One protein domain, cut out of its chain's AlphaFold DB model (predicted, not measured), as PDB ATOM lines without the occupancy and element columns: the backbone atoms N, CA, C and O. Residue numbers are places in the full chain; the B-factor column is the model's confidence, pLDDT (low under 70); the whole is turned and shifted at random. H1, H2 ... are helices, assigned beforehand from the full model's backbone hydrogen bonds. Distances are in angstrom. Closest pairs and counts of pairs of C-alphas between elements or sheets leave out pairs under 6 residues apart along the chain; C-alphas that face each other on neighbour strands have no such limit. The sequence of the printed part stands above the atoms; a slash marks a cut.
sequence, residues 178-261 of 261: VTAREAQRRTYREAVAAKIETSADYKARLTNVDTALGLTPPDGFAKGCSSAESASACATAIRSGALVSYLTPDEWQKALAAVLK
ATOM      1  N   VAL A 178     258.903 161.863 257.629       62.00
ATOM      2  CA  VAL A 178     260.263 162.120 258.131       62.00
ATOM      3  C   VAL A 178     261.113 162.785 257.049       62.00
ATOM      4  O   VAL A 178     261.708 163.828 257.318       62.00
ATOM      5  N   THR A 179     261.108 162.269 255.817       73.44
ATOM      6  CA  THR A 179     261.882 162.859 254.713       73.44
ATOM      7  C   THR A 179     261.400 164.266 254.361       73.44
ATOM      8  O   THR A 179     262.228 165.154 254.155       73.44
ATOM      9  N   ALA A 180     260.087 164.518 254.375       73.75
ATOM     10  CA  ALA A 180     259.528 165.853 254.152       73.75
ATOM     11  C   ALA A 180     259.963 166.852 255.236       73.75
ATOM     12  O   ALA A 180     260.389 167.965 254.918       73.75
ATOM     13  N   ARG A 181     259.922 166.454 256.516       72.75
ATOM     14  CA  ARG A 181     260.373 167.305 257.631       72.75
ATOM     15  C   ARG A 181     261.873 167.579 257.577       72.75
ATOM     16  O   ARG A 181     262.297 168.701 257.845       72.75
ATOM     17  N   GLU A 182     262.683 166.587 257.216       77.81
ATOM     18  CA  GLU A 182     264.127 166.770 257.066       77.81
ATOM     19  C   GLU A 182     264.485 167.661 255.873       77.81
ATOM     20  O   GLU A 182     265.360 168.520 256.004       77.81
ATOM     21  N   ALA A 183     263.784 167.509 254.747       77.56
ATOM     22  CA  ALA A 183     263.929 168.382 253.588       77.56
ATOM     23  C   ALA A 183     263.569 169.831 253.943       77.56
ATOM     24  O   ALA A 183     264.360 170.738 253.693       77.56
ATOM     25  N   GLN A 184     262.437 170.045 254.620       82.12
ATOM     26  CA  GLN A 184     262.007 171.371 255.063       82.12
ATOM     27  C   GLN A 184     263.012 172.003 256.040       82.12
ATOM     28  O   GLN A 184     263.395 173.165 255.880       82.12
ATOM     29  N   ARG A 185     263.512 171.223 257.010       85.75
ATOM     30  CA  ARG A 185     264.582 171.649 257.924       85.75
ATOM     31  C   ARG A 185     265.829 172.085 257.155       85.75
ATOM     32  O   ARG A 185     266.397 173.135 257.450       85.75
ATOM     33  N   ARG A 186     266.251 171.298 256.160       85.19
ATOM     34  CA  ARG A 186     267.412 171.615 255.320       85.19
ATOM     35  C   ARG A 186     267.206 172.922 254.552       85.19
ATOM     36  O   ARG A 186     268.101 173.760 254.582       85.19
ATOM     37  N   THR A 187     266.037 173.126 253.947       86.38
ATOM     38  CA  THR A 187     265.709 174.352 253.207       86.38
ATOM     39  C   THR A 187     265.775 175.596 254.094       86.38
ATOM     40  O   THR A 187     266.425 176.575 253.727       86.38
ATOM     41  N   TYR A 188     265.163 175.576 255.285       89.06
ATOM     42  CA  TYR A 188     265.221 176.735 256.183       89.06
ATOM     43  C   TYR A 188     266.631 176.994 256.718       89.06
ATOM     44  O   TYR A 188     267.059 178.146 256.787       89.06
ATOM     45  N   ARG A 189     267.384 175.935 257.032       91.06
ATOM     46  CA  ARG A 189     268.784 176.044 257.453       91.06
ATOM     47  C   ARG A 189     269.661 176.677 256.373       91.06
ATOM     48  O   ARG A 189     270.462 177.560 256.672       91.06
ATOM     49  N   GLU A 190     269.498 176.260 255.119       89.31
ATOM     50  CA  GLU A 190     270.206 176.847 253.976       89.31
ATOM     51  C   GLU A 190     269.834 178.325 253.782       89.31
ATOM     52  O   GLU A 190     270.721 179.154 253.564       89.31
ATOM     53  N   ALA A 191     268.555 178.681 253.944       91.19
ATOM     54  CA  ALA A 191     268.090 180.064 253.855       91.19
ATOM     55  C   ALA A 191     268.676 180.961 254.961       91.19
ATOM     56  O   ALA A 191     269.140 182.066 254.671       91.19
ATOM     57  N   VAL A 192     268.711 180.482 256.210       92.44
ATOM     58  CA  VAL A 192     269.367 181.176 257.332       92.44
ATOM     59  C   VAL A 192     270.850 181.383 257.026       92.44
ATOM     60  O   VAL A 192     271.334 182.512 257.087       92.44
ATOM     61  N   ALA A 193     271.561 180.326 256.622       92.56
ATOM     62  CA  ALA A 193     272.983 180.406 256.305       92.56
ATOM     63  C   ALA A 193     273.282 181.414 255.180       92.56
ATOM     64  O   ALA A 193     274.206 182.211 255.311       92.56
ATOM     65  N   ALA A 194     272.482 181.435 254.109       93.19
ATOM     66  CA  ALA A 194     272.654 182.379 253.002       93.19
ATOM     67  C   ALA A 194     272.461 183.848 253.429       93.19
ATOM     68  O   ALA A 194     273.174 184.744 252.967       93.19
ATOM     69  N   LYS A 195     271.512 184.115 254.335       94.25
ATOM     70  CA  LYS A 195     271.290 185.467 254.873       94.25
ATOM     71  C   LYS A 195     272.397 185.911 255.821       94.25
ATOM     72  O   LYS A 195     272.765 187.080 255.809       94.25
ATOM     73  N   ILE A 196     272.946 184.984 256.598       94.31
ATOM     74  CA  ILE A 196     274.105 185.241 257.453       94.31
ATOM     75  C   ILE A 196     275.348 185.528 256.608       94.31
ATOM     76  O   ILE A 196     275.994 186.541 256.842       94.31
ATOM     77  N   GLU A 197     275.630 184.718 255.585       95.00
ATOM     78  CA  GLU A 197     276.824 184.849 254.735       95.00
ATOM     79  C   GLU A 197     276.943 186.211 254.041       95.00
ATOM     80  O   GLU A 197     278.043 186.735 253.884       95.00
ATOM     81  N   THR A 198     275.811 186.800 253.654       93.25
ATOM     82  CA  THR A 198     275.760 188.090 252.950       93.25
ATOM     83  C   THR A 198     275.659 189.295 253.888       93.25
ATOM     84  O   THR A 198     275.671 190.435 253.423       93.25
ATOM     85  N   SER A 199     275.554 189.086 255.206       93.25
ATOM     86  CA  SER A 199     275.354 190.174 256.161       93.25
ATOM     87  C   SER A 199     276.663 190.674 256.769       93.25
ATOM     88  O   SER A 199     277.397 189.924 257.408       93.25
ATOM     89  N   ALA A 200     276.904 191.983 256.657       93.12
ATOM     90  CA  ALA A 200     278.008 192.649 257.351       93.12
ATOM     91  C   ALA A 200     277.848 192.629 258.885       93.12
ATOM     92  O   ALA A 200     278.844 192.577 259.600       93.12
ATOM     93  N   ASP A 201     276.607 192.608 259.387       94.12
ATOM     94  CA  ASP A 201     276.282 192.579 260.820       94.12
ATOM     95  C   ASP A 201     275.670 191.235 261.246       94.12
ATOM     96  O   ASP A 201     274.649 191.134 261.933       94.12
ATOM     97  N   TYR A 202     276.280 190.148 260.772       93.81
ATOM     98  CA  TYR A 202     275.756 188.808 261.010       93.81
ATOM     99  C   TYR A 202     275.686 188.459 262.509       93.81
ATOM    100  O   TYR A 202     274.789 187.729 262.919       93.81
ATOM    101  N   LYS A 203     276.573 189.010 263.350       93.62
ATOM    102  CA  LYS A 203     276.588 188.745 264.800       93.62
ATOM    103  C   LYS A 203     275.352 189.305 265.511       93.62
ATOM    104  O   LYS A 203     274.768 188.604 266.343       93.62
ATOM    105  N   ALA A 204     274.910 190.515 265.161       94.00
ATOM    106  CA  ALA A 204     273.659 191.063 265.685       94.00
ATOM    107  C   ALA A 204     272.457 190.223 265.226       94.00
ATOM    108  O   ALA A 204     271.608 189.859 266.039       94.00
ATOM    109  N   ARG A 205     272.431 189.808 263.949       94.19
ATOM    110  CA  ARG A 205     271.365 188.934 263.423       94.19
ATOM    111  C   ARG A 205     271.287 187.597 264.153       94.19
ATOM    112  O   ARG A 205     270.191 187.157 264.479       94.19
ATOM    113  N   LEU A 206     272.421 186.967 264.461       93.06
ATOM    114  CA  LEU A 206     272.438 185.722 265.236       93.06
ATOM    115  C   LEU A 206     271.967 185.921 266.676       93.06
ATOM    116  O   LEU A 206     271.285 185.058 267.212       93.06
ATOM    117  N   THR A 207     272.251 187.074 267.278       93.69
ATOM    118  CA  THR A 207     271.731 187.410 268.615       93.69
ATOM    119  C   THR A 207     270.205 187.559 268.595       93.69
ATOM    120  O   THR A 207     269.517 187.089 269.502       93.69
ATOM    121  N   ASN A 208     269.652 188.146 267.529       93.12
ATOM    122  CA  ASN A 208     268.204 188.226 267.324       93.12
ATOM    123  C   ASN A 208     267.576 186.839 267.132       93.12
ATOM    124  O   ASN A 208     266.487 186.589 267.648       93.12
ATOM    125  N   VAL A 209     268.260 185.934 266.423       93.56
ATOM    126  CA  VAL A 209     267.839 184.530 266.295       93.56
ATOM    127  C   VAL A 209     267.823 183.846 267.650       93.56
ATOM    128  O   VAL A 209     266.797 183.280 268.016       93.56
ATOM    129  N   ASP A 210     268.916 183.936 268.406       94.12
ATOM    130  CA  ASP A 210     269.020 183.322 269.731       94.12
ATOM    131  C   ASP A 210     267.902 183.825 270.651       94.12
ATOM    132  O   ASP A 210     267.205 183.032 271.280       94.12
ATOM    133  N   THR A 211     267.633 185.133 270.625       93.88
ATOM    134  CA  THR A 211     266.537 185.753 271.385       93.88
ATOM    135  C   THR A 211     265.165 185.238 270.940       93.88
ATOM    136  O   THR A 211     264.334 184.893 271.778       93.88
ATOM    137  N   ALA A 212     264.912 185.148 269.631       92.19
ATOM    138  CA  ALA A 212     263.634 184.679 269.092       92.19
ATOM    139  C   ALA A 212     263.364 183.194 269.384       92.19
ATOM    140  O   ALA A 212     262.206 182.778 269.453       92.19
ATOM    141  N   LEU A 213     264.426 182.403 269.543       92.00
ATOM    142  CA  LEU A 213     264.358 180.985 269.883       92.00
ATOM    143  C   LEU A 213     264.442 180.719 271.391       92.00
ATOM    144  O   LEU A 213     264.272 179.576 271.806       92.00
ATOM    145  N   GLY A 214     264.693 181.742 272.213       92.25
ATOM    146  CA  GLY A 214     264.925 181.571 273.648       92.25
ATOM    147  C   GLY A 214     266.204 180.787 273.965       92.25
ATOM    148  O   GLY A 214     266.287 180.157 275.017       92.25
ATOM    149  N   LEU A 215     267.185 180.794 273.059       88.50
ATOM    150  CA  LEU A 215     268.470 180.137 273.263       88.50
ATOM    151  C   LEU A 215     269.350 181.009 274.154       88.50
ATOM    152  O   LEU A 215     269.582 182.185 273.871       88.50
ATOM    153  N   THR A 216     269.882 180.417 275.217       83.81
ATOM    154  CA  THR A 216     270.907 181.046 276.051       83.81
ATOM    155  C   THR A 216     272.274 180.435 275.757       83.81
ATOM    156  O   THR A 216     272.350 179.262 275.385       83.81
ATOM    157  N   PRO A 217     273.379 181.172 275.957       75.19
ATOM    158  CA  PRO A 217     274.711 180.575 275.929       75.19
ATOM    159  C   PRO A 217     274.789 179.362 276.881       75.19
ATOM    160  O   PRO A 217     274.271 179.460 277.996       75.19
ATOM    161  N   PRO A 218     275.434 178.246 276.490       72.75
ATOM    162  CA  PRO A 218     276.330 178.100 275.339       72.75
ATOM    163  C   PRO A 218     275.661 177.674 274.019       72.75
ATOM    164  O   PRO A 218     276.348 177.654 273.000       72.75
ATOM    165  N   ASP A 219     274.361 177.381 274.008       76.12
ATOM    166  CA  ASP A 219     273.712 176.613 272.930       76.12
ATOM    167  C   ASP A 219     273.204 177.466 271.745       76.12
ATOM    168  O   ASP A 219     272.634 176.949 270.783       76.12
ATOM    169  N   GLY A 220     273.425 178.784 271.793       84.19
ATOM    170  CA  GLY A 220     273.006 179.743 270.766       84.19
ATOM    171  C   GLY A 220     273.945 179.846 269.557       84.19
ATOM    172  O   GLY A 220     275.162 179.633 269.641       84.19
ATOM    173  N   PHE A 221     273.389 180.266 268.421       87.44
ATOM    174  CA  PHE A 221     274.127 180.537 267.192       87.44
ATOM    175  C   PHE A 221     275.194 181.617 267.375       87.44
ATOM    176  O   PHE A 221     276.293 181.487 266.832       87.44
ATOM    177  N   ALA A 222     274.907 182.677 268.140       83.31
ATOM    178  CA  ALA A 222     275.847 183.775 268.343       83.31
ATOM    179  C   ALA A 222     277.110 183.296 269.067       83.31
ATOM    180  O   ALA A 222     278.222 183.704 268.723       83.31
ATOM    181  N   LYS A 223     276.959 182.379 270.032       84.06
ATOM    182  CA  LYS A 223     278.101 181.779 270.723       84.06
ATOM    183  C   LYS A 223     278.839 180.793 269.821       84.06
ATOM    184  O   LYS A 223     280.063 180.884 269.729       84.06
ATOM    185  N   GLY A 224     278.112 179.931 269.111       83.38
ATOM    186  CA  GLY A 224     278.682 178.982 268.153       83.38
ATOM    187  C   GLY A 224     279.482 179.638 267.024       83.38
ATOM    188  O   GLY A 224     280.492 179.099 266.587       83.38
ATOM    189  N   CYS A 225     279.083 180.843 266.609       88.69
ATOM    190  CA  CYS A 225     279.793 181.643 265.613       88.69
ATOM    191  C   CYS A 225     280.718 182.716 266.205       88.69
ATOM    192  O   CYS A 225     281.288 183.506 265.455       88.69
ATOM    193  N   SER A 226     280.900 182.777 267.528       86.19
ATOM    194  CA  SER A 226     281.725 183.822 268.155       86.19
ATOM    195  C   SER A 226     283.211 183.720 267.795       86.19
ATOM    196  O   SER A 226     283.884 184.747 267.724       86.19
ATOM    197  N   SER A 227     283.695 182.504 267.517       84.06
ATOM    198  CA  SER A 227     285.050 182.216 267.034       84.06
ATOM    199  C   SER A 227     285.181 182.242 265.507       84.06
ATOM    200  O   SER A 227     286.285 182.075 264.996       84.06
ATOM    201  N   ALA A 228     284.086 182.432 264.762       87.56
ATOM    202  CA  ALA A 228     284.146 182.493 263.308       87.56
ATOM    203  C   ALA A 228     284.787 183.816 262.861       87.56
ATOM    204  O   ALA A 228     284.315 184.905 263.196       87.56
ATOM    205  N   GLU A 229     285.843 183.720 262.057       87.81
ATOM    206  CA  GLU A 229     286.564 184.884 261.522       87.81
ATOM    207  C   GLU A 229     285.736 185.664 260.485       87.81
ATOM    208  O   GLU A 229     286.003 186.833 260.218       87.81
ATOM    209  N   SER A 230     284.696 185.043 259.914       93.94
ATOM    210  CA  SER A 230     283.847 185.645 258.884       93.94
ATOM    211  C   SER A 230     282.409 185.118 258.903       93.94
ATOM    212  O   SER A 230     282.112 184.045 259.437       93.94
ATOM    213  N   ALA A 231     281.512 185.861 258.249       93.38
ATOM    214  CA  ALA A 231     280.128 185.451 258.022       93.38
ATOM    215  C   ALA A 231     280.027 184.127 257.240       93.38
ATOM    216  O   ALA A 231     279.178 183.292 257.549       93.38
ATOM    217  N   SER A 232     280.923 183.900 256.271       94.31
ATOM    218  CA  SER A 232     280.955 182.666 255.472       94.31
ATOM    219  C   SER A 232     281.383 181.445 256.300       94.31
ATOM    220  O   SER A 232     280.776 180.375 256.195       94.31
ATOM    221  N   ALA A 233     282.352 181.609 257.212       91.56
ATOM    222  CA  ALA A 233     282.738 180.547 258.145       91.56
ATOM    223  C   ALA A 233     281.566 180.154 259.065       91.56
ATOM    224  O   ALA A 233     281.263 178.969 259.224       91.56
ATOM    225  N   CYS A 234     280.840 181.141 259.596       93.12
ATOM    226  CA  CYS A 234     279.636 180.892 260.389       93.12
ATOM    227  C   CYS A 234     278.519 180.220 259.568       93.12
ATOM    228  O   CYS A 234     277.938 179.224 260.000       93.12
ATOM    229  N   ALA A 235     278.245 180.704 258.353       92.88
ATOM    230  CA  ALA A 235     277.248 180.114 257.462       92.88
ATOM    231  C   ALA A 235     277.560 178.645 257.135       92.88
ATOM    232  O   ALA A 235     276.655 177.811 257.085       92.88
ATOM    233  N   THR A 236     278.838 178.302 256.975       92.19
ATOM    234  CA  THR A 236     279.285 176.918 256.767       92.19
ATOM    235  C   THR A 236     278.983 176.034 257.982       92.19
ATOM    236  O   THR A 236     278.456 174.934 257.814       92.19
ATOM    237  N   ALA A 237     279.220 176.526 259.203       87.19
ATOM    238  CA  ALA A 237     278.882 175.810 260.437       87.19
ATOM    239  C   ALA A 237     277.362 175.607 260.617       87.19
ATOM    240  O   ALA A 237     276.915 174.562 261.095       87.19
ATOM    241  N   ILE A 238     276.552 176.575 260.179       89.50
ATOM    242  CA  ILE A 238     275.088 176.444 260.143       89.50
ATOM    243  C   ILE A 238     274.679 175.376 259.117       89.50
ATOM    244  O   ILE A 238     273.882 174.496 259.436       89.50
ATOM    245  N   ARG A 239     275.247 175.387 257.901       89.19
ATOM    246  CA  ARG A 239     274.939 174.404 256.839       89.19
ATOM    247  C   ARG A 239     275.308 172.977 257.215       89.19
ATOM    248  O   ARG A 239     274.560 172.063 256.877       89.19
ATOM    249  N   SER A 240     276.430 172.774 257.900       83.62
ATOM    250  CA  SER A 240     276.835 171.438 258.349       83.62
ATOM    251  C   SER A 240     275.923 170.895 259.452       83.62
ATOM    252  O   SER A 240     275.896 169.693 259.691       83.62
ATOM    253  N   GLY A 241     275.126 171.758 260.096       79.69
ATOM    254  CA  GLY A 241     274.355 171.394 261.281       79.69
ATOM    255  C   GLY A 241     275.232 171.205 262.517       79.69
ATOM    256  O   GLY A 241     274.754 170.656 263.503       79.69
ATOM    257  N   ALA A 242     276.492 171.655 262.482       74.94
ATOM    258  CA  ALA A 242     277.360 171.665 263.658       74.94
ATOM    259  C   ALA A 242     276.808 172.582 264.760       74.94
ATOM    260  O   ALA A 242     277.073 172.367 265.939       74.94
ATOM    261  N   LEU A 243     276.018 173.584 264.365       72.31
ATOM    262  CA  LEU A 243     275.298 174.473 265.262       72.31
ATOM    263  C   LEU A 243     273.820 174.080 265.308       72.31
ATOM    264  O   LEU A 243     273.154 174.019 264.273       72.31
ATOM    265  N   VAL A 244     273.321 173.850 266.524       74.00
ATOM    266  CA  VAL A 244     271.887 173.738 266.833       74.00
ATOM    267  C   VAL A 244     271.160 172.650 266.010       74.00
ATOM    268  O   VAL A 244     270.073 172.849 265.469       74.00
ATOM    269  N   SER A 245     271.764 171.456 265.906       76.88
ATOM    270  CA  SER A 245     271.229 170.301 265.149       76.88
ATOM    271  C   SER A 245     269.865 169.795 265.637       76.88
ATOM    272  O   SER A 245     269.165 169.089 264.906       76.88
ATOM    273  N   TYR A 246     269.490 170.169 266.859       79.06
ATOM    274  CA  TYR A 246     268.260 169.769 267.531       79.06
ATOM    275  C   TYR A 246     267.036 170.616 267.153       79.06
ATOM    276  O   TYR A 246     265.928 170.238 267.528       79.06
ATOM    277  N   LEU A 247     267.197 171.717 266.404       83.56
ATOM    278  CA  LEU A 247     266.054 172.550 266.024       83.56
ATOM    279  C   LEU A 247     265.095 171.820 265.077       83.56
ATOM    280  O   LEU A 247     265.479 171.233 264.054       83.56
ATOM    281  N   THR A 248     263.818 171.935 265.409       86.44
ATOM    282  CA  THR A 248     262.675 171.504 264.608       86.44
ATOM    283  C   THR A 248     262.475 172.408 263.380       86.44
ATOM    284  O   THR A 248     262.993 173.528 263.337       86.44
ATOM    285  N   PRO A 249     261.722 171.966 262.353       84.50
ATOM    286  CA  PRO A 249     261.413 172.805 261.191       84.50
ATOM    287  C   PRO A 249     260.787 174.163 261.556       84.50
ATOM    288  O   PRO A 249     261.172 175.179 260.981       84.50
ATOM    289  N   ASP A 250     259.892 174.194 262.546       89.31
ATOM    290  CA  ASP A 250     259.212 175.420 262.987       89.31
ATOM    291  C   ASP A 250     260.180 176.399 263.665       89.31
ATOM    292  O   ASP A 250     260.091 177.614 263.483       89.31
ATOM    293  N   GLU A 251     261.148 175.886 264.426       91.50
ATOM    294  CA  GLU A 251     262.208 176.705 265.015       91.50
ATOM    295  C   GLU A 251     263.148 177.253 263.942       91.50
ATOM    296  O   GLU A 251     263.493 178.430 263.981       91.50
ATOM    297  N   TRP A 252     263.495 176.469 262.920       91.44
ATOM    298  CA  TRP A 252     264.254 176.989 261.780       91.44
ATOM    299  C   TRP A 252     263.492 178.062 260.997       91.44
ATOM    300  O   TRP A 252     264.093 179.031 260.528       91.44
ATOM    301  N   GLN A 253     262.169 177.941 260.888       92.25
ATOM    302  CA  GLN A 253     261.335 178.980 260.295       92.25
ATOM    303  C   GLN A 253     261.333 180.260 261.148       92.25
ATOM    304  O   GLN A 253     261.475 181.360 260.606       92.25
ATOM    305  N   LYS A 254     261.224 180.140 262.480       93.44
ATOM    306  CA  LYS A 254     261.360 181.279 263.409       93.44
ATOM    307  C   LYS A 254     262.742 181.924 263.312       93.44
ATOM    308  O   LYS A 254     262.830 183.150 263.265       93.44
ATOM    309  N   ALA A 255     263.798 181.116 263.220       91.12
ATOM    310  CA  ALA A 255     265.164 181.582 263.028       91.12
ATOM    311  C   ALA A 255     265.284 182.399 261.738       91.12
ATOM    312  O   ALA A 255     265.786 183.518 261.761       91.12
ATOM    313  N   LEU A 256     264.744 181.894 260.625       93.75
ATOM    314  CA  LEU A 256     264.729 182.620 259.355       93.75
ATOM    315  C   LEU A 256     264.003 183.966 259.471       93.75
ATOM    316  O   LEU A 256     264.523 184.981 259.013       93.75
ATOM    317  N   ALA A 257     262.836 183.996 260.116       93.81
ATOM    318  CA  ALA A 257     262.098 185.237 260.337       93.81
ATOM    319  C   ALA A 257     262.878 186.240 261.205       93.81
ATOM    320  O   ALA A 257     262.820 187.442 260.955       93.81
ATOM    321  N   ALA A 258     263.623 185.759 262.205       92.56
ATOM    322  CA  ALA A 258     264.456 186.592 263.065       92.56
ATOM    323  C   ALA A 258     265.703 187.125 262.344       92.56
ATOM    324  O   ALA A 258     266.043 188.291 262.526       92.56
ATOM    325  N   VAL A 259     266.337 186.325 261.476       92.06
ATOM    326  CA  VAL A 259     267.475 186.775 260.656       92.06
ATOM    327  C   VAL A 259     267.077 187.868 259.673       92.06
ATOM    328  O   VAL A 259     267.941 188.643 259.285       92.06
ATOM    329  N   LEU A 260     265.819 187.935 259.234       88.00
ATOM    330  CA  LEU A 260     265.356 188.947 258.275       88.00
ATOM    331  C   LEU A 260     265.062 190.316 258.902       88.00
ATOM    332  O   LEU A 260     264.942 191.288 258.157       88.00
ATOM    333  N   LYS A 261     264.940 190.390 260.230       86.25
ATOM    334  CA  LYS A 261     264.807 191.654 260.965       86.25
ATOM    335  C   LYS A 261     266.161 192.352 261.090       86.25
ATOM    336  O   LYS A 261     266.148 193.594 261.163       86.25
TER     337      LYS A 261
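AT A GLANCE: This is residues 178 to 261 of the 261 residues of an uncharacterized protein of Proteobacteria bacterium SG_bin5 (UniProt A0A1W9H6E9). A long helix, H1, runs along the length of a compact body, with H4 packed along one side of it and H5 along another, both nearly in line with it. H2 folds back from the end of H1 and crosses H5 slantwise, and the short H3 packs on H2. The printed part has 84 residues with five named helices, H1 to H5 in chain order, and no named strand; the class is all helix. It is compact, with a radius of gyration of the C-alphas of 11.4 A and spans of 34 by 23 by 22 A.

IN THESE COORDINATES: Find C-alpha 178 at (260.263, 162.120, 258.131); from there H1 runs 28.3 A to residue 197. H2 takes residues 202 to 213, over 16.4 A, and H3 residues 221 to 224, over 4.9 A. Find C-alpha 231 at (280.128, 185.451, 258.022), where H4 begins; it runs 14.4 A to residue 240. H5, residues 249 to 259, covers 15.2 A and ends at C-alpha 259, (267.475, 186.775, 260.656).

HOW THE PARTS SIT: Look first at residues 189 to 197 of H1, which alone touch H4: the closest C-alphas, of Ala 193 and Ala 235, are 4.4 A apart, at a shallow tilt of 8 degrees, opposite ways. H1 touches H5 at Arg 185 and Pro 249, closest C-alphas 4.7 A apart, at a shallow tilt of 13 degrees, the same way. H2 touches H5 at a steep tilt of 44 degrees, opposite ways, with C-alphas 209 and 258 closest at 5.1 A. H1 and H2 only just touch, only at the corner, with 3 pairs of C-alphas within 8 A; the closest, Ile 196 and Tyr 202, are 5.3 A apart. H3 touches H2, with C-alphas 222 and 206 closest at 5.0 A, and H3 and H4 are near each other. H4 and H5 are apart. In H1, H2, H4 and H5 every O i to N i+4 pair is within hydrogen-bond range; H3 is too short for such a pair.

THE WHOLE: The farthest C-alphas, of Val 178 and Ala 200, are 35.3 A apart. The printed part has no cut, and none of its links is long. Its mean pLDDT is 87.5, and only residue 178 is under 70.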